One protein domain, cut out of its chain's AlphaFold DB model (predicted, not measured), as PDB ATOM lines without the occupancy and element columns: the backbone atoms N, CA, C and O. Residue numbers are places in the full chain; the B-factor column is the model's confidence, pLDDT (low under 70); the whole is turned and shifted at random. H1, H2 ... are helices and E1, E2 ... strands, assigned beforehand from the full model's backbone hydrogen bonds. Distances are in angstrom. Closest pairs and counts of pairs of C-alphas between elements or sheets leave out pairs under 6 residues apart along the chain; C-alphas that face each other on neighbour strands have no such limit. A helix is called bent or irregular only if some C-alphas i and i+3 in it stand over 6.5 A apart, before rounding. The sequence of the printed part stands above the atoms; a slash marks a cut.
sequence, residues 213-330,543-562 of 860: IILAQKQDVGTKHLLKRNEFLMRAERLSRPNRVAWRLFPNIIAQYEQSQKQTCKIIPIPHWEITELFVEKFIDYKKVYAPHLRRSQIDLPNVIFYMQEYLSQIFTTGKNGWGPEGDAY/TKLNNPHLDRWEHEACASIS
ATOM      1  N   ILE A 213     -47.083  22.650 -54.758       94.88
ATOM      2  CA  ILE A 213     -45.767  22.049 -54.991       94.88
ATOM      3  C   ILE A 213     -45.409  21.142 -53.816       94.88
ATOM      4  O   ILE A 213     -45.533  21.532 -52.661       94.88
ATOM      5  N   ILE A 214     -44.930  19.932 -54.099       96.19
ATOM      6  CA  ILE A 214     -44.482  18.978 -53.080       96.19
ATOM      7  C   ILE A 214     -43.022  18.640 -53.351       96.19
ATOM      8  O   ILE A 214     -42.706  17.928 -54.303       96.19
ATOM      9  N   LEU A 215     -42.104  19.142 -52.529       96.06
ATOM     10  CA  LEU A 215     -40.684  18.840 -52.676       96.06
ATOM     11  C   LEU A 215     -40.410  17.448 -52.106       96.06
ATOM     12  O   LEU A 215     -40.536  17.231 -50.911       96.06
ATOM     13  N   ALA A 216     -40.014  16.495 -52.945       93.94
ATOM     14  CA  ALA A 216     -39.699  15.136 -52.522       93.94
ATOM     15  C   ALA A 216     -38.185  14.963 -52.383       93.94
ATOM     16  O   ALA A 216     -37.444  14.953 -53.367       93.94
ATOM     17  N   GLN A 217     -37.690  14.785 -51.159       92.50
ATOM     18  CA  GLN A 217     -36.256  14.579 -50.979       92.50
ATOM     19  C   GLN A 217     -35.777  13.256 -51.602       92.50
ATOM     20  O   GLN A 217     -36.300  12.178 -51.295       92.50
ATOM     21  N   LYS A 218     -34.732  13.311 -52.435       90.44
ATOM     22  CA  LYS A 218     -34.125  12.114 -53.042       90.44
ATOM     23  C   LYS A 218     -33.538  11.188 -51.967       90.44
ATOM     24  O   LYS A 218     -32.662  11.581 -51.202       90.44
ATOM     25  N   GLN A 219     -33.993   9.933 -51.943       90.31
ATOM     26  CA  GLN A 219     -33.655   8.953 -50.896       90.31
ATOM     27  C   GLN A 219     -32.402   8.112 -51.168       90.31
ATOM     28  O   GLN A 219     -31.953   7.345 -50.316       90.31
ATOM     29  N   ASP A 220     -31.821   8.255 -52.351       88.38
ATOM     30  CA  ASP A 220     -30.658   7.509 -52.815       88.38
ATOM     31  C   ASP A 220     -29.336   8.282 -52.688       88.38
ATOM     32  O   ASP A 220     -28.258   7.678 -52.707       88.38
ATOM     33  N   VAL A 221     -29.406   9.603 -52.526       86.69
ATOM     34  CA  VAL A 221     -28.261  10.501 -52.306       86.69
ATOM     35  C   VAL A 221     -28.100  10.846 -50.817       86.69
ATOM     36  O   VAL A 221     -28.801  10.313 -49.961       86.69
ATOM     37  N   GLY A 222     -27.099  11.661 -50.470       80.56
ATOM     38  CA  GLY A 222     -26.941  12.124 -49.087       80.56
ATOM     39  C   GLY A 222     -27.976  13.181 -48.693       80.56
ATOM     40  O   GLY A 222     -28.678  13.722 -49.535       80.56
ATOM     41  N   THR A 223     -28.062  13.502 -47.406       80.25
ATOM     42  CA  THR A 223     -28.960  14.570 -46.931       80.25
ATOM     43  C   THR A 223     -28.290  15.941 -47.036       80.25
ATOM     44  O   THR A 223     -28.874  16.867 -47.578       80.25
ATOM     45  N   LYS A 224     -27.026  16.054 -46.599       75.56
ATOM     46  CA  LYS A 224     -26.276  17.326 -46.545       75.56
ATOM     47  C   LYS A 224     -25.420  17.612 -47.787       75.56
ATOM     48  O   LYS A 224     -25.052  18.750 -48.028       75.56
ATOM     49  N   HIS A 225     -25.019  16.574 -48.517       70.62
ATOM     50  CA  HIS A 225     -24.217  16.650 -49.744       70.62
ATOM     51  C   HIS A 225     -24.143  15.265 -50.401       70.62
ATOM     52  O   HIS A 225     -24.485  14.244 -49.792       70.62
ATOM     53  N   LEU A 226     -23.627  15.205 -51.632       72.38
ATOM     54  CA  LEU A 226     -23.386  13.942 -52.324       72.38
ATOM     55  C   LEU A 226     -22.381  13.065 -51.553       72.38
ATOM     56  O   LEU A 226     -21.268  13.480 -51.232       72.38
ATOM     57  N   LEU A 227     -22.754  11.815 -51.282       72.44
ATOM     58  CA  LEU A 227     -21.915  10.898 -50.508       72.44
ATOM     59  C   LEU A 227     -20.647  10.495 -51.281       72.44
ATOM     60  O   LEU A 227     -20.696  10.183 -52.468       72.44
ATOM     61  N   LYS A 228     -19.506  10.373 -50.584       63.16
ATOM     62  CA  LYS A 228     -18.230   9.928 -51.195       63.16
ATOM     63  C   LYS A 228     -18.298   8.521 -51.812       63.16
ATOM     64  O   LYS A 228     -17.546   8.214 -52.731       63.16
ATOM     65  N   ARG A 229     -19.174   7.651 -51.294       67.25
ATOM     66  CA  ARG A 229     -19.457   6.302 -51.819       67.25
ATOM     67  C   ARG A 229     -20.905   6.251 -52.309       67.25
ATOM     68  O   ARG A 229     -21.799   5.858 -51.561       67.25
ATOM     69  N   ASN A 230     -21.133   6.695 -53.544       75.62
ATOM     70  CA  ASN A 230     -22.469   6.823 -54.139       75.62
ATOM     71  C   ASN A 230     -22.639   6.009 -55.435       75.62
ATOM     72  O   ASN A 230     -23.200   6.482 -56.418       75.62
ATOM     73  N   GLU A 231     -22.083   4.797 -55.457       80.12
ATOM     74  CA  GLU A 231     -22.177   3.878 -56.597       80.12
ATOM     75  C   GLU A 231     -23.568   3.237 -56.699       80.12
ATOM     76  O   GLU A 231     -24.310   3.214 -55.719       80.12
ATOM     77  N   PHE A 232     -23.892   2.677 -57.870       83.75
ATOM     78  CA  PHE A 232     -25.196   2.076 -58.181       83.75
ATOM     79  C   PHE A 232     -25.729   1.158 -57.065       83.75
ATOM     80  O   PHE A 232     -26.812   1.404 -56.545       83.75
ATOM     81  N   LEU A 233     -24.937   0.168 -56.632       81.69
ATOM     82  CA  LEU A 233     -25.357  -0.809 -55.616       81.69
ATOM     83  C   LEU A 233     -25.667  -0.164 -54.262       81.69
ATOM     84  O   LEU A 233     -26.665  -0.496 -53.638       81.69
ATOM     85  N   MET A 234     -24.850   0.802 -53.831       83.06
ATOM     86  CA  MET A 234     -25.076   1.509 -52.565       83.06
ATOM     87  C   MET A 234     -26.351   2.354 -52.601       83.06
ATOM     88  O   MET A 234     -26.960   2.594 -51.564       83.06
ATOM     89  N   ARG A 235     -26.722   2.865 -53.778       87.50
ATOM     90  CA  ARG A 235     -27.939   3.658 -53.972       87.50
ATOM     91  C   ARG A 235     -29.176   2.768 -53.979       87.50
ATOM     92  O   ARG A 235     -30.119   3.082 -53.264       87.50
ATOM     93  N   ALA A 236     -29.121   1.642 -54.692       85.75
ATOM     94  CA  ALA A 236     -30.168   0.624 -54.660       85.75
ATOM     95  C   ALA A 236     -30.394   0.096 -53.228       85.75
ATOM     96  O   ALA A 236     -31.514   0.135 -52.735       85.75
ATOM     97  N   GLU A 237     -29.326  -0.260 -52.505       82.44
ATOM     98  CA  GLU A 237     -29.415  -0.675 -51.093       82.44
ATOM     99  C   GLU A 237     -30.050   0.400 -50.199       82.44
ATOM    100  O   GLU A 237     -30.763   0.088 -49.253       82.44
ATOM    101  N   ARG A 238     -29.793   1.691 -50.437       85.75
ATOM    102  CA  ARG A 238     -30.446   2.739 -49.640       85.75
ATOM    103  C   ARG A 238     -31.933   2.795 -49.925       85.75
ATOM    104  O   ARG A 238     -32.701   2.851 -48.974       85.75
ATOM    105  N   LEU A 239     -32.319   2.783 -51.197       86.88
ATOM    106  CA  LEU A 239     -33.719   2.862 -51.608       86.88
ATOM    107  C   LEU A 239     -34.566   1.708 -51.070       86.88
ATOM    108  O   LEU A 239     -35.753   1.922 -50.830       86.88
ATOM    109  N   SER A 240     -33.955   0.540 -50.848       81.56
ATOM    110  CA  SER A 240     -34.635  -0.623 -50.282       81.56
ATOM    111  C   SER A 240     -34.955  -0.488 -48.797       81.56
ATOM    112  O   SER A 240     -35.853  -1.161 -48.324       81.56
ATOM    113  N   ARG A 241     -34.273   0.371 -48.030       83.25
ATOM    114  CA  ARG A 241     -34.488   0.433 -46.573       83.25
ATOM    115  C   ARG A 241     -35.911   0.910 -46.253       83.25
ATOM    116  O   ARG A 241     -36.320   1.916 -46.835       83.25
ATOM    117  N   PRO A 242     -36.622   0.320 -45.271       82.38
ATOM    118  CA  PRO A 242     -38.004   0.698 -44.958       82.38
ATOM    119  C   PRO A 242     -38.186   2.199 -44.718       82.38
ATOM    120  O   PRO A 242     -39.090   2.828 -45.257       82.38
ATOM    121  N   ASN A 243     -37.258   2.832 -43.996       86.69
ATOM    122  CA  ASN A 243     -37.312   4.273 -43.772       86.69
ATOM    123  C   ASN A 243     -37.195   5.090 -45.074       86.69
ATOM    124  O   ASN A 243     -37.792   6.156 -45.168       86.69
ATOM    125  N   ARG A 244     -36.461   4.607 -46.079       89.06
ATOM    126  CA  ARG A 244     -36.296   5.254 -47.392       89.06
ATOM    127  C   ARG A 244     -37.464   4.961 -48.333       89.06
ATOM    128  O   ARG A 244     -37.826   5.844 -49.103       89.06
ATOM    129  N   VAL A 245     -38.068   3.776 -48.250       87.69
ATOM    130  CA  VAL A 245     -39.335   3.447 -48.928       87.69
ATOM    131  C   VAL A 245     -40.419   4.429 -48.492       87.69
ATOM    132  O   VAL A 245     -40.986   5.143 -49.315       87.69
ATOM    133  N   ALA A 246     -40.606   4.566 -47.183       90.75
ATOM    134  CA  ALA A 246     -41.560   5.479 -46.573       90.75
ATOM    135  C   ALA A 246     -41.447   6.926 -47.089       90.75
ATOM    136  O   ALA A 246     -42.435   7.523 -47.513       90.75
ATOM    137  N   TRP A 247     -40.229   7.479 -47.133       93.19
ATOM    138  CA  TRP A 247     -39.986   8.830 -47.652       93.19
ATOM    139  C   TRP A 247     -40.326   9.014 -49.136       93.19
ATOM    140  O   TRP A 247     -40.575  10.146 -49.546       93.19
ATOM    141  N   ARG A 248     -40.305   7.946 -49.942       90.50
ATOM    142  CA  ARG A 248     -40.707   8.000 -51.357       90.50
ATOM    143  C   ARG A 248     -42.217   7.928 -51.531       90.50
ATOM    144  O   ARG A 248     -42.752   8.563 -52.432       90.50
ATOM    145  N   LEU A 249     -42.897   7.180 -50.667       89.62
ATOM    146  CA  LEU A 249     -44.351   7.034 -50.724       89.62
ATOM    147  C   LEU A 249     -45.072   8.274 -50.188       89.62
ATOM    148  O   LEU A 249     -46.084   8.683 -50.750       89.62
ATOM    149  N   PHE A 250     -44.538   8.911 -49.144       94.00
ATOM    150  CA  PHE A 250     -45.243   9.993 -48.455       94.00
ATOM    151  C   PHE A 250     -45.597  11.225 -49.322       94.00
ATOM    152  O   PHE A 250     -46.713  11.720 -49.195       94.00
ATOM    153  N   PRO A 251     -44.750  11.706 -50.256       94.06
ATOM    154  CA  PRO A 251     -45.138  12.766 -51.193       94.06
ATOM    155  C   PRO A 251     -46.391  12.447 -52.020       94.06
ATOM    156  O   PRO A 251     -47.190  13.343 -52.280       94.06
ATOM    157  N   ASN A 252     -46.595  11.179 -52.396       90.56
ATOM    158  CA  ASN A 252     -47.799  10.748 -53.114       90.56
ATOM    159  C   ASN A 252     -49.033  10.753 -52.202       90.56
ATOM    160  O   ASN A 252     -50.113  11.137 -52.638       90.56
ATOM    161  N   ILE A 253     -48.860  10.420 -50.919       92.12
ATOM    162  CA  ILE A 253     -49.920  10.543 -49.905       92.12
ATOM    163  C   ILE A 253     -50.350  12.007 -49.737       92.12
ATOM    164  O   ILE A 253     -51.547  12.289 -49.708       92.12
ATOM    165  N   ILE A 254     -49.397  12.947 -49.670       94.56
ATOM    166  CA  ILE A 254     -49.702  14.389 -49.634       94.56
ATOM    167  C   ILE A 254     -50.469  14.796 -50.900       94.56
ATOM    168  O   ILE A 254     -51.502  15.454 -50.806       94.56
ATOM    169  N   ALA A 255     -49.999  14.374 -52.079       92.00
ATOM    170  CA  ALA A 255     -50.664  14.681 -53.344       92.00
ATOM    171  C   ALA A 255     -52.108  14.153 -53.377       92.00
ATOM    172  O   ALA A 255     -53.012  14.874 -53.788       92.00
ATOM    173  N   GLN A 256     -52.341  12.930 -52.896       89.81
ATOM    174  CA  GLN A 256     -53.673  12.334 -52.799       89.81
ATOM    175  C   GLN A 256     -54.584  13.119 -51.844       89.81
ATOM    176  O   GLN A 256     -55.765  13.323 -52.138       89.81
ATOM    177  N   TYR A 257     -54.051  13.568 -50.704       92.12
ATOM    178  CA  TYR A 257     -54.798  14.408 -49.772       92.12
ATOM    179  C   TYR A 257     -55.234  15.719 -50.429       92.12
ATOM    180  O   TYR A 257     -56.426  16.020 -50.457       92.12
ATOM    181  N   GLU A 258     -54.314  16.453 -51.036       93.25
ATOM    182  CA  GLU A 258     -54.613  17.729 -51.694       93.25
ATOM    183  C   GLU A 258     -55.566  17.558 -52.893       93.25
ATOM    184  O   GLU A 258     -56.493  18.348 -53.086       93.25
ATOM    185  N   GLN A 259     -55.438  16.463 -53.650       90.75
ATOM    186  CA  GLN A 259     -56.393  16.102 -54.704       90.75
ATOM    187  C   GLN A 259     -57.804  15.850 -54.155       90.75
ATOM    188  O   GLN A 259     -58.783  16.260 -54.781       90.75
ATOM    189  N   SER A 260     -57.935  15.239 -52.969       90.12
ATOM    190  CA  SER A 260     -59.237  15.089 -52.292       90.12
ATOM    191  C   SER A 260     -59.863  16.442 -51.921       90.12
ATOM    192  O   SER A 260     -61.086  16.561 -51.871       90.12
ATOM    193  N   GLN A 261     -59.030  17.475 -51.755       90.19
ATOM    194  CA  GLN A 261     -59.426  18.873 -51.551       90.19
ATOM    195  C   GLN A 261     -59.556  19.656 -52.871       90.19
ATOM    196  O   GLN A 261     -59.587  20.889 -52.874       90.19
ATOM    197  N   LYS A 262     -59.647  18.948 -54.008       92.81
ATOM    198  CA  LYS A 262     -59.763  19.505 -55.366       92.81
ATOM    199  C   LYS A 262     -58.589  20.410 -55.771       92.81
ATOM    200  O   LYS A 262     -58.769  21.281 -56.618       92.81
ATOM    201  N   GLN A 263     -57.404  20.211 -55.191       92.50
ATOM    202  CA  GLN A 263     -56.183  20.912 -55.595       92.50
ATOM    203  C   GLN A 263     -55.362  20.073 -56.576       92.50
ATOM    204  O   GLN A 263     -55.268  18.848 -56.471       92.50
ATOM    205  N   THR A 264     -54.712  20.743 -57.522       90.56
ATOM    206  CA  THR A 264     -53.745  20.113 -58.425       90.56
ATOM    207  C   THR A 264     -52.341  20.147 -57.823       90.56
ATOM    208  O   THR A 264     -51.894  21.166 -57.301       90.56
ATOM    209  N   CYS A 265     -51.619  19.028 -57.889       90.75
ATOM    210  CA  CYS A 265     -50.317  18.874 -57.237       90.75
ATOM    211  C   CYS A 265     -49.208  18.569 -58.236       90.75
ATOM    212  O   CYS A 265     -49.430  17.880 -59.232       90.75
ATOM    213  N   LYS A 266     -47.991  19.010 -57.915       89.19
ATOM    214  CA  LYS A 266     -46.771  18.602 -58.612       89.19
ATOM    215  C   LYS A 266     -45.681  18.231 -57.617       89.19
ATOM    216  O   LYS A 266     -45.269  19.051 -56.799       89.19
ATOM    217  N   ILE A 267     -45.182  17.004 -57.735       91.31
ATOM    218  CA  ILE A 267     -44.069  16.499 -56.930       91.31
ATOM    219  C   ILE A 267     -42.749  16.859 -57.622       91.31
ATOM    220  O   ILE A 267     -42.597  16.632 -58.819       91.31
ATOM    221  N   ILE A 268     -41.787  17.417 -56.887       90.44
ATOM    222  CA  ILE A 268     -40.465  17.809 -57.396       90.44
ATOM    223  C   ILE A 268     -39.380  17.060 -56.617       90.44
ATOM    224  O   ILE A 268     -39.095  17.411 -55.469       90.44
ATOM    225  N   PRO A 269     -38.744  16.038 -57.211       90.06
ATOM    226  CA  PRO A 269     -37.665  15.315 -56.562       90.06
ATOM    227  C   PRO A 269     -36.384  16.136 -56.543       90.06
ATOM    228  O   PRO A 269     -35.871  16.534 -57.588       90.06
ATOM    229  N   ILE A 270     -35.820  16.331 -55.359       88.19
ATOM    230  CA  ILE A 270     -34.664  17.203 -55.170       88.19
ATOM    231  C   ILE A 270     -33.747  16.657 -54.067       88.19
ATOM    232  O   ILE A 270     -34.231  16.096 -53.082       88.19
ATOM    233  N   PRO A 271     -32.411  16.721 -54.202       87.62
ATOM    234  CA  PRO A 271     -31.534  16.441 -53.072       87.62
ATOM    235  C   PRO A 271     -31.812  17.406 -51.918       87.62
ATOM    236  O   PRO A 271     -31.937  18.604 -52.138       87.62
ATOM    237  N   HIS A 272     -31.877  16.898 -50.689       89.94
ATOM    238  CA  HIS A 272     -32.303  17.707 -49.542       89.94
ATOM    239  C   HIS A 272     -31.447  18.971 -49.339       89.94
ATOM    240  O   HIS A 272     -31.987  20.038 -49.074       89.94
ATOM    241  N   TRP A 273     -30.132  18.888 -49.560       82.88
ATOM    242  CA  TRP A 273     -29.222  20.035 -49.444       82.88
ATOM    243  C   TRP A 273     -29.463  21.156 -50.471       82.88
ATOM    244  O   TRP A 273     -28.887  22.228 -50.324       82.88
ATOM    245  N   GLU A 274     -30.245  20.916 -51.528       81.00
ATOM    246  CA  GLU A 274     -30.622  21.941 -52.514       81.00
ATOM    247  C   GLU A 274     -31.927  22.661 -52.141       81.00
ATOM    248  O   GLU A 274     -32.288  23.641 -52.791       81.00
ATOM    249  N   ILE A 275     -32.631  22.202 -51.097       88.81
ATOM    250  CA  ILE A 275     -33.843  22.845 -50.584       88.81
ATOM    251  C   ILE A 275     -33.426  23.990 -49.657       88.81
ATOM    252  O   ILE A 275     -33.362  23.847 -48.437       88.81
ATOM    253  N   THR A 276     -33.086  25.122 -50.262       84.38
ATOM    254  CA  THR A 276     -32.781  26.381 -49.575       84.38
ATOM    255  C   THR A 276     -33.981  27.320 -49.639       84.38
ATOM    256  O   THR A 276     -34.842  27.157 -50.502       84.38
ATOM    257  N   GLU A 277     -34.026  28.333 -48.775       83.81
ATOM    258  CA  GLU A 277     -35.049  29.383 -48.841       83.81
ATOM    259  C   GLU A 277     -35.126  30.010 -50.243       83.81
ATOM    260  O   GLU A 277     -36.176  29.942 -50.873       83.81
ATOM    261  N   LEU A 278     -33.987  30.424 -50.816       79.00
ATOM    262  CA  LEU A 278     -33.887  30.938 -52.194       79.00
ATOM    263  C   LEU A 278     -34.445  29.971 -53.256       79.00
ATOM    264  O   LEU A 278     -34.970  30.384 -54.292       79.00
ATOM    265  N   PHE A 279     -34.287  28.658 -53.061       81.62
ATOM    266  CA  PHE A 279     -34.879  27.684 -53.974       81.62
ATOM    267  C   PHE A 279     -36.405  27.649 -53.838       81.62
ATOM    268  O   PHE A 279     -37.096  27.577 -54.856       81.62
ATOM    269  N   VAL A 280     -36.919  27.703 -52.607       87.56
ATOM    270  CA  VAL A 280     -38.353  27.634 -52.308       87.56
ATOM    271  C   VAL A 280     -39.087  28.929 -52.665       87.56
ATOM    272  O   VAL A 280     -40.221  28.853 -53.130       87.56
ATOM    273  N   GLU A 281     -38.433  30.090 -52.582       85.19
ATOM    274  CA  GLU A 281     -38.967  31.393 -53.019       85.19
ATOM    275  C   GLU A 281     -39.460  31.383 -54.473       85.19
ATOM    276  O   GLU A 281     -40.406  32.085 -54.820       85.19
ATOM    277  N   LYS A 282     -38.898  30.523 -55.331       85.12
ATOM    278  CA  LYS A 282     -39.374  30.332 -56.716       85.12
ATOM    279  C   LYS A 282     -40.823  29.852 -56.802       85.12
ATOM    280  O   LYS A 282     -41.431  29.930 -57.866       85.12
ATOM    281  N   PHE A 283     -41.346  29.308 -55.707       89.50
ATOM    282  CA  PHE A 283     -42.695  28.778 -55.592       89.50
ATOM    283  C   PHE A 283     -43.576  29.623 -54.657       89.50
ATOM    284  O   PHE A 283     -44.617  29.147 -54.212       89.50
ATOM    285  N   ILE A 284     -43.189  30.869 -54.362       88.56
ATOM    286  CA  ILE A 284     -43.946  31.745 -53.456       88.56
ATOM    287  C   ILE A 284     -45.368  32.046 -53.961       88.56
ATOM    288  O   ILE A 284     -46.295  32.129 -53.166       88.56
ATOM    289  N   ASP A 285     -45.560  32.102 -55.282       90.50
ATOM    290  CA  ASP A 285     -46.862  32.364 -55.916       90.50
ATOM    291  C   ASP A 285     -47.799  31.137 -55.944       90.50
ATOM    292  O   ASP A 285     -48.896  31.197 -56.507       90.50
ATOM    293  N   TYR A 286     -47.365  29.991 -55.413       93.19
ATOM    294  CA  TYR A 286     -48.194  28.790 -55.301       93.19
ATOM    295  C   TYR A 286     -48.950  28.788 -53.974       93.19
ATOM    296  O   TYR A 286     -48.468  29.318 -52.972       93.19
ATOM    297  N   LYS A 287     -50.125  28.144 -53.950       94.62
ATOM    298  CA  LYS A 287     -50.996  28.138 -52.764       94.62
ATOM    299  C   LYS A 287     -50.301  27.526 -51.552       94.62
ATOM    300  O   LYS A 287     -50.365  28.094 -50.469       94.62
ATOM    301  N   LYS A 288     -49.647  26.374 -51.739       95.19
ATOM    302  CA  LYS A 288     -48.834  25.714 -50.710       95.19
ATOM    303  C   LYS A 288     -47.594  25.068 -51.319       95.19
ATOM    304  O   LYS A 288     -47.624  24.570 -52.450       95.19
ATOM    305  N   VAL A 289     -46.528  25.018 -50.525       96.81
ATOM    306  CA  VAL A 289     -45.299  24.286 -50.837       96.81
ATOM    307  C   VAL A 289     -44.967  23.337 -49.690       96.81
ATOM    308  O   VAL A 289     -44.676  23.775 -48.582       96.81
ATOM    309  N   TYR A 290     -44.977  22.032 -49.947       97.56
ATOM    310  CA  TYR A 290     -44.583  21.034 -48.956       97.56
ATOM    311  C   TYR A 290     -43.065  20.823 -48.959       97.56
ATOM    312  O   TYR A 290     -42.494  20.445 -49.984       97.56
ATOM    313  N   ALA A 291     -42.418  21.032 -47.811       96.88
ATOM    314  CA  ALA A 291     -40.973  20.949 -47.624       96.88
ATOM    315  C   ALA A 291     -40.576  19.814 -46.644       96.88
ATOM    316  O   ALA A 291     -41.007  19.811 -45.488       96.88
ATOM    317  N   PRO A 292     -39.738  18.846 -47.059       96.69
ATOM    318  CA  PRO A 292     -39.342  17.717 -46.226       96.69
ATOM    319  C   PRO A 292     -38.214  18.073 -45.263       96.69
ATOM    320  O   PRO A 292     -37.211  18.643 -45.687       96.69
ATOM    321  N   HIS A 293     -38.288  17.568 -44.028       94.25
ATOM    322  CA  HIS A 293     -37.156  17.536 -43.088       94.25
ATOM    323  C   HIS A 293     -36.551  18.937 -42.826       94.25
ATOM    324  O   HIS A 293     -35.345  19.102 -42.651       94.25
ATOM    325  N   LEU A 294     -37.396  19.966 -42.822       94.31
ATOM    326  CA  LEU A 294     -37.026  21.359 -42.573       94.31
ATOM    327  C   LEU A 294     -37.930  21.961 -41.500       94.31
ATOM    328  O   LEU A 294     -38.892  21.332 -41.052       94.31
ATOM    329  N   ARG A 295     -37.575  23.164 -41.062       93.94
ATOM    330  CA  ARG A 295     -38.253  23.908 -40.002       93.94
ATOM    331  C   ARG A 295     -38.496  25.340 -40.448       93.94
ATOM    332  O   ARG A 295     -37.775  25.843 -41.312       93.94
ATOM    333  N   ARG A 296     -39.444  26.014 -39.801       93.88
ATOM    334  CA  ARG A 296     -39.754  27.431 -40.034       93.88
ATOM    335  C   ARG A 296     -38.527  28.321 -39.862       93.88
ATOM    336  O   ARG A 296     -38.296  29.199 -40.676       93.88
ATOM    337  N   SER A 297     -37.682  28.011 -38.880       89.75
ATOM    338  CA  SER A 297     -36.400  28.691 -38.641       89.75
ATOM    339  C   SER A 297     -35.393  28.591 -39.801       89.75
ATOM    340  O   SER A 297     -34.402  29.316 -39.808       89.75
ATOM    341  N   GLN A 298     -35.608  27.685 -40.763       90.56
ATOM    342  CA  GLN A 298     -34.753  27.490 -41.941       90.56
ATOM    343  C   GLN A 298     -35.368  28.048 -43.233       90.56
ATOM    344  O   GLN A 298     -34.622  28.282 -44.181       90.56
ATOM    345  N   ILE A 299     -36.699  28.187 -43.293       92.38
ATOM    346  CA  ILE A 299     -37.452  28.742 -44.428       92.38
ATOM    347  C   ILE A 299     -38.638  29.534 -43.869       92.38
ATOM    348  O   ILE A 299     -39.650  28.948 -43.459       92.38
ATOM    349  N   ASP A 300     -38.543  30.861 -43.897       92.69
ATOM    350  CA  ASP A 300     -39.540  31.756 -43.308       92.69
ATOM    351  C   ASP A 300     -40.551  32.264 -44.348       92.69
ATOM    352  O   ASP A 300     -40.760  33.457 -44.547       92.69
ATOM    353  N   LEU A 301     -41.182  31.320 -45.058       91.94
ATOM    354  CA  LEU A 301     -42.175  31.610 -46.098       91.94
ATOM    355  C   LEU A 301     -43.575  31.103 -45.709       91.94
ATOM    356  O   LEU A 301     -43.747  29.901 -45.478       91.94
ATOM    357  N   PRO A 302     -44.610  31.959 -45.674       90.44
ATOM    358  CA  PRO A 302     -45.896  31.638 -45.044       90.44
ATOM    359  C   PRO A 302     -46.683  30.515 -45.736       90.44
ATOM    360  O   PRO A 302     -47.463  29.830 -45.082       90.44
ATOM    361  N   ASN A 303     -46.464  30.291 -47.035       93.56
ATOM    362  CA  ASN A 303     -47.119  29.235 -47.811       93.56
ATOM    363  C   ASN A 303     -46.408  27.867 -47.715       93.56
ATOM    364  O   ASN A 303     -46.807  26.913 -48.386       93.56
ATOM    365  N   VAL A 304     -45.347  27.749 -46.909       96.00
ATOM    366  CA  VAL A 304     -44.591  26.500 -46.754       96.00
ATOM    367  C   VAL A 304     -45.164  25.655 -45.622       96.00
ATOM    368  O   VAL A 304     -45.255  26.117 -44.486       96.00
ATOM    369  N   ILE A 305     -45.480  24.396 -45.920       95.94
ATOM    370  CA  ILE A 305     -45.867  23.370 -44.948       95.94
ATOM    371  C   ILE A 305     -44.734  22.356 -44.838       95.94
ATOM    372  O   ILE A 305     -44.225  21.856 -45.839       95.94
ATOM    373  N   PHE A 306     -44.329  22.019 -43.624       96.50
ATOM    374  CA  PHE A 306     -43.258  21.063 -43.390       96.50
ATOM    375  C   PHE A 306     -43.809  19.662 -43.207       96.50
ATOM    376  O   PHE A 306     -44.910  19.476 -42.692       96.50
ATOM    377  N   TYR A 307     -43.019  18.667 -43.597       96.50
ATOM    378  CA  TYR A 307     -43.320  17.282 -43.275       96.50
ATOM    379  C   TYR A 307     -42.074  16.485 -42.905       96.50
ATOM    380  O   TYR A 307     -40.976  16.721 -43.422       96.50
ATOM    381  N   MET A 308     -42.236  15.527 -41.995       94.88
ATOM    382  CA  MET A 308     -41.118  14.781 -41.429       94.88
ATOM    383  C   MET A 308     -41.485  13.340 -41.105       94.88
ATOM    384  O   MET A 308     -42.575  13.065 -40.624       94.88
ATOM    385  N   GLN A 309     -40.545  12.423 -41.346       94.44
ATOM    386  CA  GLN A 309     -40.601  11.065 -40.813       94.44
ATOM    387  C   GLN A 309     -40.111  11.057 -39.363       94.44
ATOM    388  O   GLN A 309     -38.937  11.344 -39.091       94.44
ATOM    389  N   GLU A 310     -40.987  10.655 -38.451       92.06
ATOM    390  CA  GLU A 310     -40.729  10.638 -37.015       92.06
ATOM    391  C   GLU A 310     -40.159   9.283 -36.551       92.06
ATOM    392  O   GLU A 310     -39.561   8.529 -37.318       92.06
ATOM    393  N   TYR A 311     -40.249   9.003 -35.253       89.94
ATOM    394  CA  TYR A 311     -39.525   7.962 -34.518       89.94
ATOM    395  C   TYR A 311     -39.526   6.548 -35.115       89.94
ATOM    396  O   TYR A 311     -38.564   5.827 -34.875       89.94
ATOM    397  N   LEU A 312     -40.538   6.158 -35.898       90.12
ATOM    398  CA  LEU A 312     -40.581   4.896 -36.648       90.12
ATOM    399  C   LEU A 312     -40.749   5.170 -38.147       90.12
ATOM    400  O   LEU A 312     -41.304   6.193 -38.542       90.12
ATOM    401  N   SER A 313     -40.292   4.244 -38.996       89.38
ATOM    402  CA  SER A 313     -40.244   4.439 -40.454       89.38
ATOM    403  C   SER A 313     -41.592   4.777 -41.090       89.38
ATOM    404  O   SER A 313     -41.626   5.483 -42.091       89.38
ATOM    405  N   GLN A 314     -42.689   4.289 -40.521       91.06
ATOM    406  CA  GLN A 314     -44.034   4.471 -41.058       91.06
ATOM    407  C   GLN A 314     -44.745   5.749 -40.577       91.06
ATOM    408  O   GLN A 314     -45.858   6.019 -41.023       91.06
ATOM    409  N   ILE A 315     -44.161   6.503 -39.640       93.56
ATOM    410  CA  ILE A 315     -44.831   7.637 -38.988       93.56
ATOM    411  C   ILE A 315     -44.365   8.936 -39.630       93.56
ATOM    412  O   ILE A 315     -43.170   9.234 -39.615       93.56
ATOM    413  N   PHE A 316     -45.312   9.730 -40.118       95.31
ATOM    414  CA  PHE A 316     -45.057  11.073 -40.614       95.31
ATOM    415  C   PHE A 316     -45.911  12.117 -39.918       95.31
ATOM    416  O   PHE A 316     -47.055  11.870 -39.548       95.31
ATOM    417  N   THR A 317     -45.355  13.310 -39.801       94.38
ATOM    418  CA  THR A 317     -46.048  14.516 -39.355       94.38
ATOM    419  C   THR A 317     -46.029  15.549 -40.473       94.38
ATOM    420  O   THR A 317     -45.119  15.566 -41.308       94.38
ATOM    421  N   THR A 318     -47.052  16.396 -40.490       94.38
ATOM    422  CA  THR A 318     -47.165  17.583 -41.343       94.38
ATOM    423  C   THR A 318     -47.527  18.769 -40.458       94.38
ATOM    424  O   THR A 318     -48.334  18.607 -39.545       94.38
ATOM    425  N   GLY A 319     -46.954  19.946 -40.702       93.00
ATOM    426  CA  GLY A 319     -47.203  21.108 -39.848       93.00
ATOM    427  C   GLY A 319     -46.582  22.408 -40.345       93.00
ATOM    428  O   GLY A 319     -45.765  22.413 -41.265       93.00
ATOM    429  N   LYS A 320     -46.964  23.532 -39.736       93.12
ATOM    430  CA  LYS A 320     -46.504  24.876 -40.136       93.12
ATOM    431  C   LYS A 320     -45.120  25.233 -39.613       93.12
ATOM    432  O   LYS A 320     -44.481  26.123 -40.177       93.12
ATOM    433  N   ASN A 321     -44.675  24.575 -38.545       92.50
ATOM    434  CA  ASN A 321     -43.477  24.989 -37.817       92.50
ATOM    435  C   ASN A 321     -42.254  24.093 -38.074       92.50
ATOM    436  O   ASN A 321     -41.121  24.575 -38.025       92.50
ATOM    437  N   GLY A 322     -42.454  22.823 -38.437       93.31
ATOM    438  CA  GLY A 322     -41.357  21.895 -38.702       93.31
ATOM    439  C   GLY A 322     -41.579  20.536 -38.058       93.31
ATOM    440  O   GLY A 322     -42.642  19.934 -38.193       93.31
ATOM    441  N   TRP A 323     -40.551  20.046 -37.371       93.06
ATOM    442  CA  TRP A 323     -40.517  18.715 -36.777       93.06
ATOM    443  C   TRP A 323     -39.919  18.718 -35.377       93.06
ATOM    444  O   TRP A 323     -39.274  19.684 -34.954       93.06
ATOM    445  N   GLY A 324     -40.095  17.605 -34.663       90.88
ATOM    446  CA  GLY A 324     -39.556  17.476 -33.316       90.88
ATOM    447  C   GLY A 324     -40.150  18.537 -32.372       90.88
ATOM    448  O   GLY A 324     -41.355  18.782 -32.414       90.88
ATOM    449  N   PRO A 325     -39.325  19.193 -31.538       91.00
ATOM    450  CA  PRO A 325     -39.748  20.281 -30.648       91.00
ATOM    451  C   PRO A 325     -40.220  21.567 -31.335       91.00
ATOM    452  O   PRO A 325     -40.836  22.407 -30.692       91.00
ATOM    453  N   GLU A 326     -39.909  21.743 -32.618       93.38
ATOM    454  CA  GLU A 326     -40.461  22.823 -33.445       93.38
ATOM    455  C   GLU A 326     -41.681  22.345 -34.248       93.38
ATOM    456  O   GLU A 326     -42.195  23.085 -35.071       93.38
ATOM    457  N   GLY A 327     -42.141  21.104 -34.066       92.25
ATOM    458  CA  GLY A 327     -43.331  20.578 -34.732       92.25
ATOM    459  C   GLY A 327     -44.621  20.895 -33.975       92.25
ATOM    460  O   GLY A 327     -44.621  21.081 -32.761       92.25
ATOM    461  N   ASP A 328     -45.747  20.861 -34.686       92.12
ATOM    462  CA  ASP A 328     -47.058  21.279 -34.163       92.12
ATOM    463  C   ASP A 328     -47.619  20.353 -33.055       92.12
ATOM    464  O   ASP A 328     -48.566  20.714 -32.362       92.12
ATOM    465  N   ALA A 329     -47.035  19.162 -32.855       91.31
ATOM    466  CA  ALA A 329     -47.378  18.264 -31.744       91.31
ATOM    467  C   ALA A 329     -46.660  18.600 -30.429       91.31
ATOM    468  O   ALA A 329     -47.048  18.082 -29.377       91.31
ATOM    469  N   TYR A 330     -45.581  19.385 -30.467       94.25
ATOM    470  CA  TYR A 330     -44.758  19.616 -29.286       94.25
ATOM    471  C   TYR A 330     -45.551  20.343 -28.197       94.25
ATOM    472  O   TYR A 330     -46.191  21.357 -28.460       94.25
ATOM    473  N   THR A 543     -58.574  14.698 -41.634       87.88
ATOM    474  CA  THR A 543     -59.162  14.035 -42.803       87.88
ATOM    475  C   THR A 543     -58.730  12.574 -42.854       87.88
ATOM    476  O   THR A 543     -57.541  12.263 -42.765       87.88
ATOM    477  N   LYS A 544     -59.698  11.664 -43.026       89.00
ATOM    478  CA  LYS A 544     -59.445  10.224 -43.169       89.00
ATOM    479  C   LYS A 544     -59.490   9.807 -44.635       89.00
ATOM    480  O   LYS A 544     -60.529   9.933 -45.279       89.00
ATOM    481  N   LEU A 545     -58.396   9.246 -45.146       88.88
ATOM    482  CA  LEU A 545     -58.269   8.803 -46.542       88.88
ATOM    483  C   LEU A 545     -58.047   7.293 -46.630       88.88
ATOM    484  O   LEU A 545     -57.513   6.693 -45.703       88.88
ATOM    485  N   ASN A 546     -58.433   6.670 -47.744       91.00
ATOM    486  CA  ASN A 546     -57.948   5.325 -48.075       91.00
ATOM    487  C   ASN A 546     -56.462   5.393 -48.435       91.00
ATOM    488  O   ASN A 546     -56.062   6.329 -49.123       91.00
ATOM    489  N   ASN A 547     -55.678   4.400 -48.015       88.38
ATOM    490  CA  ASN A 547     -54.268   4.274 -48.369       88.38
ATOM    491  C   ASN A 547     -54.079   3.397 -49.623       88.38
ATOM    492  O   ASN A 547     -54.093   2.173 -49.500       88.38
ATOM    493  N   PRO A 548     -53.867   3.971 -50.819       82.94
ATOM    494  CA  PRO A 548     -53.629   3.203 -52.041       82.94
ATOM    495  C   PRO A 548     -52.196   2.661 -52.125       82.94
ATOM    496  O   PRO A 548     -51.862   1.930 -53.051       82.94
ATOM    497  N   HIS A 549     -51.322   3.047 -51.192       84.69
ATOM    498  CA  HIS A 549     -49.912   2.671 -51.185       84.69
ATOM    499  C   HIS A 549     -49.585   1.628 -50.113       84.69
ATOM    500  O   HIS A 549     -48.406   1.346 -49.907       84.69
ATOM    501  N   LEU A 550     -50.595   1.052 -49.449       87.06
ATOM    502  CA  LEU A 550     -50.399   0.047 -48.405       87.06
ATOM    503  C   LEU A 550     -49.727  -1.215 -48.955       87.06
ATOM    504  O   LEU A 550     -48.644  -1.560 -48.494       87.06
ATOM    505  N   ASP A 551     -50.297  -1.828 -49.994       81.69
ATOM    506  CA  ASP A 551     -49.743  -3.038 -50.623       81.69
ATOM    507  C   ASP A 551     -48.302  -2.808 -51.094       81.69
ATOM    508  O   ASP A 551     -47.420  -3.655 -50.950       81.69
ATOM    509  N   ARG A 552     -48.040  -1.605 -51.615       79.31
ATOM    510  CA  ARG A 552     -46.711  -1.183 -52.052       79.31
ATOM    511  C   ARG A 552     -45.743  -1.033 -50.879       79.31
ATOM    512  O   ARG A 552     -44.606  -1.486 -50.972       79.31
ATOM    513  N   TRP A 553     -46.172  -0.402 -49.788       83.50
ATOM    514  CA  TRP A 553     -45.397  -0.320 -48.552       83.50
ATOM    515  C   TRP A 553     -45.059  -1.716 -48.032       83.50
ATOM    516  O   TRP A 553     -43.892  -1.990 -47.771       83.50
ATOM    517  N   GLU A 554     -46.046  -2.605 -47.939       81.31
ATOM    518  CA  GLU A 554     -45.866  -3.976 -47.462       81.31
ATOM    519  C   GLU A 554     -44.900  -4.754 -48.361       81.31
ATOM    520  O   GLU A 554     -43.954  -5.360 -47.857       81.31
ATOM    521  N   HIS A 555     -45.061  -4.670 -49.683       75.00
ATOM    522  CA  HIS A 555     -44.183  -5.338 -50.639       75.00
ATOM    523  C   HIS A 555     -42.737  -4.826 -50.567       75.00
ATOM    524  O   HIS A 555     -41.808  -5.608 -50.359       75.00
ATOM    525  N   GLU A 556     -42.528  -3.511 -50.701       77.69
ATOM    526  CA  GLU A 556     -41.188  -2.916 -50.761       77.69
ATOM    527  C   GLU A 556     -40.468  -2.975 -49.401       77.69
ATOM    528  O   GLU A 556     -39.260  -3.227 -49.343       77.69
ATOM    529  N   ALA A 557     -41.195  -2.801 -48.289       69.19
ATOM    530  CA  ALA A 557     -40.629  -2.947 -46.950       69.19
ATOM    531  C   ALA A 557     -40.287  -4.413 -46.632       69.19
ATOM    532  O   ALA A 557     -39.259  -4.654 -46.000       69.19
ATOM    533  N   CYS A 558     -41.057  -5.399 -47.112       59.22
ATOM    534  CA  CYS A 558     -40.716  -6.821 -46.957       59.22
ATOM    535  C   CYS A 558     -39.555  -7.259 -47.868       59.22
ATOM    536  O   CYS A 558     -38.683  -8.012 -47.429       59.22
ATOM    537  N   ALA A 559     -39.480  -6.755 -49.106       54.38
ATOM    538  CA  ALA A 559     -38.378  -7.035 -50.034       54.38
ATOM    539  C   ALA A 559     -37.014  -6.563 -49.492       54.38
ATOM    540  O   ALA A 559     -35.968  -7.149 -49.790       54.38
ATOM    541  N   SER A 560     -37.017  -5.534 -48.639       50.56
ATOM    542  CA  SER A 560     -35.830  -5.056 -47.922       50.56
ATOM    543  C   SER A 560     -35.234  -6.084 -46.949       50.56
ATOM    544  O   SER A 560     -34.022  -6.084 -46.726       50.56
ATOM    545  N   ILE A 561     -36.075  -6.981 -46.420       43.50
ATOM    546  CA  ILE A 561     -35.719  -8.012 -45.438       43.50
ATOM    547  C   ILE A 561     -35.193  -9.261 -46.165       43.50
ATOM    548  O   ILE A 561     -34.139  -9.793 -45.816       43.50
ATOM    549  N   SER A 562     -35.860  -9.685 -47.247       35.47
ATOM    550  CA  SER A 562     -35.527 -10.916 -47.985       35.47
ATOM    551  C   SER A 562     -34.315 -10.798 -48.917       35.47
ATOM    552  O   SER A 562     -33.627 -11.783 -49.177       35.47
TER     553      SER A 562
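What this domain is: This is residues 213 to 330 and 543 to 562 of the 860 residues of a protein of Pseudovibrio sp. Tun.PSC04-5.I4 (UniProt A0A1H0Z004). A strongly twisted, curled sheet of five strands wraps round the longest helix, H2, which fills the sheet's hollow face. H4 runs antiparallel beside residues 242 to 249 of H2, away from the sheet, and H1 meets both at a steep angle near that end of H2; small H3 only grazes the sheet. The printed part has 138 residues, with four named helices and six named strands in the order E1 H1 H2 E2 H3 E3 E4 E5 E6 H4; the mixed sheet runs E2 E1 E3 E4 E5. The class is mixed, helices and strands; the whole is compact, with a radius of gyration of the C-alphas of 15.2 A and spans of 43 by 38 by 30 A.

Where its parts are: Find C-alpha 213 at (-45.767, 22.049, -54.991), where E1 begins, residues 213 to 217. The other strands of its sheet are E2, residues 265 to 270, 15.9 A long, E3, residues 288 to 292, E4, residues 304 to 309, 17.0 A long, and E5, residues 315 to 319. H2, residues 242 to 260, runs 26.7 A from C-alpha 242 at (-38.004, 0.698, -44.958). Look also for H1, 232 to 240, H3, 277 to 283, and E6, 543 to 546. H4, residues 550 to 562, runs 18.5 A and ends with C-alpha 562 at (-35.527, -10.916, -47.985).

How they stand to each other: Begin at E1, parallel to E2, with N 216 and O 268 2.8 A apart, and to E3, with N 215 and O 290 2.9 A apart. E3 is parallel to E4, N 305 to O 289 being 2.8 A; E4 and E5 form an antiparallel hairpin, N 306 to O 319 being 2.8 A. H2 is on one face, making two layers, helix over sheet; its closest C-alphas to E2 are Ala 255 and Cys 265, 5.7 A. H2 has a kink of 31 degrees near residue 249 and is only just irregular, C-alphas 248 and 251 being 6.51 A apart. E1, H1 H2, E2 is a strand-helix-strand unit, parallel neighbours joined through helices, and E2, H3, E3 a split one with E1 between; both crossovers are right-handed. H2 and H4 touch, Pro 242 and Ala 557 having the closest C-alphas at 4.9 A, at a shallow tilt of 8 degrees, opposite ways. H4 touches H1 with residues 556 to 560 alone, the closest C-alphas being Ser 240 and Ser 560, 5.2 A. E6 pairs with no named strand. Every O i to N i+4 pair is within hydrogen-bond range in H1, against 13 of 15 in H2, 8 of 9 in H4 and 1 of 3 in H3, where 3 of 4 O i to N i+3 pairs are.

The domain as a whole: The farthest C-alphas, Asp 285 and Ser 562, are 45.4 A apart. Residues 331 to 542 are not printed, and C-alphas 330 and 543 stand 20.5 A apart across the cut. The links E1 to H1 and E3 to E4 are long. The pLDDT is under 70 at residues 228 to 229 and 557 to 562.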